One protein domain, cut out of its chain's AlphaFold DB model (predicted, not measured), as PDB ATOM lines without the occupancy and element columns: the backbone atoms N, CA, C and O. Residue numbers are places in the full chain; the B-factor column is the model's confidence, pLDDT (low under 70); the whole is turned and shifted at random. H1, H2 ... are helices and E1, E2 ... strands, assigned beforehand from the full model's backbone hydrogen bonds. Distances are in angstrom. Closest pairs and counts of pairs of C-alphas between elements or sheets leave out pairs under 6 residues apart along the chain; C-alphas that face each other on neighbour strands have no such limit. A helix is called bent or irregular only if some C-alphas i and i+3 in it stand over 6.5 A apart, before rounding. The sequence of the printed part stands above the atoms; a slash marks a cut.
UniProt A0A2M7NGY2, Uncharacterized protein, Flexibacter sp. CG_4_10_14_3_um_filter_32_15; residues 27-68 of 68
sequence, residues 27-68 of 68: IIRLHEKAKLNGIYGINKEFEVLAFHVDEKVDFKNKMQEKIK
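Overview. This is residues 27 to 68 of the 68 residues of an uncharacterized protein of Flexibacter sp. CG_4_10_14_3_um_filter_32_15 (UniProt A0A2M7NGY2). A long hairpin of two antiparallel strands, E1 and E2, is folded over like an arch by a bend in each strand, and one helix, H1, stands free beyond the end of E2, with nothing packed on it. The open end of the hairpin leads through a tight link to H1, and residues 53 to 68 stick out from the two strands. The printed part has 42 residues with two named strands and one named helix, in the order E1, E2, H1; the sheet has the order E1 - E2, and the class is mixed, helices and strands. The whole is loose, with a radius of gyration of the C-alphas of 12.7 A, and the C-alphas span 33 by 23 by 14 A.

Arrangement. E1, residues 27 to 37, and E2, residues 43 to 51, are antiparallel neighbours, with 144 degrees between their N-to-C directions, and form a hairpin. E1 bends by 112 degrees at residue 31, and E2 bends by 93 degrees at residue 47. C-alphas 30 and 33 both face C-alpha 47, at 5.2 A and 4.7 A. Before the bend of E1, N 28 and O 49 are 2.8 A apart, within hydrogen-bond range; after it, N 36 and O 44 are 2.8 A apart, also within range. H1, residues 56 to 66, is apart from E1. Residues 53 to 68, of which 56 to 66 belong to H1, stand free. In H1 every O i to N i+4 pair is within hydrogen-bond range.

Along the chain. E1 begins at Ile 27, whose C-alpha is at (227.520, 101.304, 162.195), and ends at Asn 37; it measures 19.0 A from first to last C-alpha. E2 runs from Asn 43, with its C-alpha at (211.202, 101.164, 174.368), to Phe 51, over 18.6 A. H1 runs from Lys 56 to Lys 66, whose C-alpha is at (228.429, 118.166, 161.775), over 15.5 A, and it is not bent.

Size, cuts and confidence. The two C-alphas farthest apart are those of Tyr 40 and Lys 68, at 34.4 A, while the first and last printed C-alphas, of Ile 27 and Lys 68, are 18.3 A apart. The printed part has no cut and ends at residue 68, the chain's last residue. The link from E1 to E2, with 5 residues between them, and the link from E2 to H1, with 4, are tight. The mean pLDDT of the printed part is 88.3, and residue 68 is the one printed residue under 70 in this model.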
ATOM      1  N   ILE A  27     227.661 101.637 160.776       90.69
ATOM      2  CA  ILE A  27     227.520 101.304 162.195       90.69
ATOM      3  C   ILE A  27     227.922 102.531 163.010       90.69
ATOM      4  O   ILE A  27     229.021 103.059 162.835       90.69
ATOM      5  N   ILE A  28     227.051 102.957 163.921       90.31
ATOM      6  CA  ILE A  28     227.317 104.008 164.902       90.31
ATOM      7  C   ILE A  28     227.342 103.362 166.285       90.31
ATOM      8  O   ILE A  28     226.386 102.693 166.674       90.31
ATOM      9  N   ARG A  29     228.438 103.562 167.022       92.31
ATOM     10  CA  ARG A  29     228.566 103.179 168.432       92.31
ATOM     11  C   ARG A  29     228.470 104.430 169.290       92.31
ATOM     12  O   ARG A  29     229.163 105.408 169.023       92.31
ATOM     13  N   LEU A  30     227.601 104.390 170.285       91.88
ATOM     14  CA  LEU A  30     227.408 105.467 171.242       91.88
ATOM     15  C   LEU A  30     228.327 105.255 172.449       91.88
ATOM     16  O   LEU A  30     228.662 104.120 172.781       91.88
ATOM     17  N   HIS A  31     228.731 106.346 173.101       93.19
ATOM     18  CA  HIS A  31     229.509 106.272 174.342       93.19
ATOM     19  C   HIS A  31     228.661 105.757 175.518       93.19
ATOM     20  O   HIS A  31     229.163 105.081 176.409       93.19
ATOM     21  N   GLU A  32     227.361 106.055 175.494       94.38
ATOM     22  CA  GLU A  32     226.388 105.635 176.498       94.38
ATOM     23  C   GLU A  32     225.155 105.033 175.821       94.38
ATOM     24  O   GLU A  32     224.885 105.276 174.640       94.38
ATOM     25  N   LYS A  33     224.385 104.244 176.575       92.94
ATOM     26  CA  LYS A  33     223.143 103.654 176.070       92.94
ATOM     27  C   LYS A  33     222.114 104.746 175.785       92.94
ATOM     28  O   LYS A  33     221.800 105.557 176.650       92.94
ATOM     29  N   ALA A  34     221.526 104.704 174.597       88.50
ATOM     30  CA  ALA A  34     220.378 105.520 174.229       88.50
ATOM     31  C   ALA A  34     219.090 104.690 174.257       88.50
ATOM     32  O   ALA A  34     219.119 103.464 174.163       88.50
ATOM     33  N   LYS A  35     217.942 105.366 174.361       88.50
ATOM     34  CA  LYS A  35     216.616 104.741 174.290       88.50
ATOM     35  C   LYS A  35     215.999 104.964 172.918       88.50
ATOM     36  O   LYS A  35     215.815 106.099 172.484       88.50
ATOM     37  N   LEU A  36     215.658 103.874 172.242       85.00
ATOM     38  CA  LEU A  36     214.861 103.872 171.027       85.00
ATOM     39  C   LEU A  36     213.385 103.803 171.416       85.00
ATOM     40  O   LEU A  36     212.899 102.746 171.824       85.00
ATOM     41  N   ASN A  37     212.688 104.925 171.256       82.38
ATOM     42  CA  ASN A  37     211.234 104.991 171.358       82.38
ATOM     43  C   ASN A  37     210.643 104.694 169.972       82.38
ATOM     44  O   ASN A  37     210.594 105.561 169.103       82.38
ATOM     45  N   GLY A  38     210.278 103.436 169.745       75.00
ATOM     46  CA  GLY A  38     209.686 102.953 168.505       75.00
ATOM     47  C   GLY A  38     208.163 103.094 168.463       75.00
ATOM     48  O   GLY A  38     207.511 103.566 169.395       75.00
ATOM     49  N   ILE A  39     207.578 102.636 167.356       79.06
ATOM     50  CA  ILE A  39     206.123 102.627 167.158       79.06
ATOM     51  C   ILE A  39     205.478 101.685 168.191       79.06
ATOM     52  O   ILE A  39     206.045 100.642 168.515       79.06
ATOM     53  N   TYR A  40     204.291 102.043 168.693       71.56
ATOM     54  CA  TYR A  40     203.516 101.270 169.681       71.56
ATOM     55  C   TYR A  40     204.159 101.149 171.072       71.56
ATOM     56  O   TYR A  40     203.955 100.158 171.767       71.56
ATOM     57  N   GLY A  41     204.940 102.146 171.496       75.12
ATOM     58  CA  GLY A  41     205.519 102.160 172.844       75.12
ATOM     59  C   GLY A  41     206.681 101.183 173.029       75.12
ATOM     60  O   GLY A  41     207.086 100.921 174.160       75.12
ATOM     61  N   ILE A  42     207.244 100.658 171.931       78.75
ATOM     62  CA  ILE A  42     208.502  99.912 171.983       78.75
ATOM     63  C   ILE A  42     209.560 100.839 172.576       78.75
ATOM     64  O   ILE A  42     209.875 101.872 171.994       78.75
ATOM     65  N   ASN A  43     210.111 100.454 173.721       80.44
ATOM     66  CA  ASN A  43     211.202 101.164 174.368       80.44
ATOM     67  C   ASN A  43     212.373 100.195 174.510       80.44
ATOM     68  O   ASN A  43     212.263  99.188 175.212       80.44
ATOM     69  N   LYS A  44     213.459 100.439 173.774       82.88
ATOM     70  CA  LYS A  44     214.648  99.580 173.793       82.88
ATOM     71  C   LYS A  44     215.897 100.404 174.008       82.88
ATOM     72  O   LYS A  44     216.128 101.369 173.291       82.88
ATOM     73  N   GLU A  45     216.720  99.984 174.954       90.81
ATOM     74  CA  GLU A  45     218.060 100.536 175.098       90.81
ATOM     75  C   GLU A  45     218.995  99.953 174.040       90.81
ATOM     76  O   GLU A  45     218.921  98.765 173.716       90.81
ATOM     77  N   PHE A  46     219.874 100.789 173.497       89.31
ATOM     78  CA  PHE A  46     220.877 100.390 172.520       89.31
ATOM     79  C   PHE A  46     222.151 101.219 172.675       89.31
ATOM     80  O   PHE A  46     222.116 102.387 173.051       89.31
ATOM     81  N   GLU A  47     223.282 100.608 172.344       93.12
ATOM     82  CA  GLU A  47     224.592 101.272 172.252       93.12
ATOM     83  C   GLU A  47     225.149 101.240 170.817       93.12
ATOM     84  O   GLU A  47     226.064 101.988 170.480       93.12
ATOM     85  N   VAL A  48     224.583 100.385 169.953       90.31
ATOM     86  CA  VAL A  48     224.974 100.228 168.549       90.31
ATOM     87  C   VAL A  48     223.759 100.427 167.653       90.31
ATOM     88  O   VAL A  48     222.740  99.757 167.822       90.31
ATOM     89  N   LEU A  49     223.887 101.314 166.672       88.00
ATOM     90  CA  LEU A  49     222.910 101.533 165.610       88.00
ATOM     91  C   LEU A  49     223.520 101.100 164.271       88.00
ATOM     92  O   LEU A  49     224.526 101.662 163.842       88.00
ATOM     93  N   ALA A  50     222.917 100.110 163.612       87.75
ATOM     94  CA  ALA A  50     223.360  99.600 162.314       87.75
ATOM     95  C   ALA A  50     222.271  99.804 161.257       87.75
ATOM     96  O   ALA A  50     221.113  99.449 161.481       87.75
ATOM     97  N   PHE A  51     222.635 100.380 160.111       86.88
ATOM     98  CA  PHE A  51     221.699 100.694 159.031       86.88
ATOM     99  C   PHE A  51     222.401 100.762 157.670       86.88
ATOM    100  O   PHE A  51     223.632 100.750 157.569       86.88
ATOM    101  N   HIS A  52     221.599 100.766 156.608       88.19
ATOM    102  CA  HIS A  52     222.067 100.975 155.245       88.19
ATOM    103  C   HIS A  52     221.931 102.448 154.865       88.19
ATOM    104  O   HIS A  52     220.909 103.065 155.160       88.19
ATOM    105  N   VAL A  53     222.934 102.981 154.180       89.25
ATOM    106  CA  VAL A  53     222.905 104.283 153.518       89.25
ATOM    107  C   VAL A  53     223.433 104.107 152.107       89.25
ATOM    108  O   VAL A  53     224.505 103.531 151.949       89.25
ATOM    109  N   ASP A  54     222.733 104.628 151.106       90.25
ATOM    110  CA  ASP A  54     223.128 104.478 149.701       90.25
ATOM    111  C   ASP A  54     224.553 105.028 149.468       90.25
ATOM    112  O   ASP A  54     225.493 104.275 149.205       90.25
ATOM    113  N   GLU A  55     224.754 106.324 149.724       95.56
ATOM    114  CA  GLU A  55     226.053 107.004 149.607       95.56
ATOM    115  C   GLU A  55     226.809 107.016 150.947       95.56
ATOM    116  O   GLU A  55     226.995 108.049 151.598       95.56
ATOM    117  N   LYS A  56     227.230 105.830 151.406       93.50
ATOM    118  CA  LYS A  56     227.834 105.639 152.743       93.50
ATOM    119  C   LYS A  56     229.039 106.549 153.038       93.50
ATOM    120  O   LYS A  56     229.251 106.928 154.190       93.50
ATOM    121  N   VAL A  57     229.842 106.883 152.022       95.56
ATOM    122  CA  VAL A  57     231.053 107.713 152.179       95.56
ATOM    123  C   VAL A  57     230.673 109.170 152.429       95.56
ATOM    124  O   VAL A  57     231.119 109.754 153.416       95.56
ATOM    125  N   ASP A  58     229.788 109.725 151.604       97.00
ATOM    126  CA  ASP A  58     229.304 111.099 151.752       97.00
ATOM    127  C   ASP A  58     228.554 111.302 153.064       97.00
ATOM    128  O   ASP A  58     228.730 112.318 153.740       97.00
ATOM    129  N   PHE A  59     227.749 110.315 153.462       95.06
ATOM    130  CA  PHE A  59     227.076 110.334 154.753       95.06
ATOM    131  C   PHE A  59     228.073 110.414 155.908       95.06
ATOM    132  O   PHE A  59     227.930 111.267 156.783       95.06
ATOM    133  N   LYS A  60     229.108 109.562 155.899       94.25
ATOM    134  CA  LYS A  60     230.156 109.581 156.924       94.25
ATOM    135  C   LYS A  60     230.836 110.950 156.987       94.25
ATOM    136  O   LYS A  60     230.958 111.496 158.080       94.25
ATOM    137  N   ASN A  61     231.236 111.505 155.845       95.88
ATOM    138  CA  ASN A  61     231.931 112.792 155.790       95.88
ATOM    139  C   ASN A  61     231.060 113.918 156.369       95.88
ATOM    140  O   ASN A  61     231.490 114.614 157.285       95.88
ATOM    141  N   LYS A  62     229.796 114.021 155.938       95.81
ATOM    142  CA  LYS A  62     228.847 115.021 156.457       95.81
ATOM    143  C   LYS A  62     228.576 114.863 157.951       95.81
ATOM    144  O   LYS A  62     228.423 115.853 158.659       95.81
ATOM    145  N   MET A  63     228.502 113.628 158.447       93.81
ATOM    146  CA  MET A  63     228.352 113.373 159.881       93.81
ATOM    147  C   MET A  63     229.582 113.846 160.660       93.81
ATOM    148  O   MET A  63     229.434 114.500 161.684       93.81
ATOM    149  N   GLN A  64     230.791 113.570 160.163       93.12
ATOM    150  CA  GLN A  64     232.032 114.023 160.797       93.12
ATOM    151  C   GLN A  64     232.184 115.549 160.782       93.12
ATOM    152  O   GLN A  64     232.720 116.105 161.734       93.12
ATOM    153  N   GLU A  65     231.693 116.226 159.744       96.38
ATOM    154  CA  GLU A  65     231.645 117.692 159.694       96.38
ATOM    155  C   GLU A  65     230.659 118.284 160.705       96.38
ATOM    156  O   GLU A  65     230.957 119.303 161.315       96.38
ATOM    157  N   LYS A  66     229.494 117.653 160.895       93.00
ATOM    158  CA  LYS A  66     228.429 118.166 161.775       93.00
ATOM    159  C   LYS A  66     228.606 117.842 163.259       93.00
ATOM    160  O   LYS A  66     227.928 118.448 164.079       93.00
ATOM    161  N   ILE A  67     229.419 116.839 163.583       86.75
ATOM    162  CA  ILE A  67     229.677 116.382 164.961       86.75
ATOM    163  C   ILE A  67     230.997 116.970 165.506       86.75
ATOM    164  O   ILE A  67     231.318 116.787 166.677       86.75
ATOM    165  N   LYS A  68     231.755 117.683 164.664       58.03
ATOM    166  CA  LYS A  68     232.882 118.525 165.084       58.03
ATOM    167  C   LYS A  68     232.395 119.792 165.777       58.03
ATOM    168  O   LYS A  68     233.105 120.215 166.713       58.03
TER     169      LYS A  68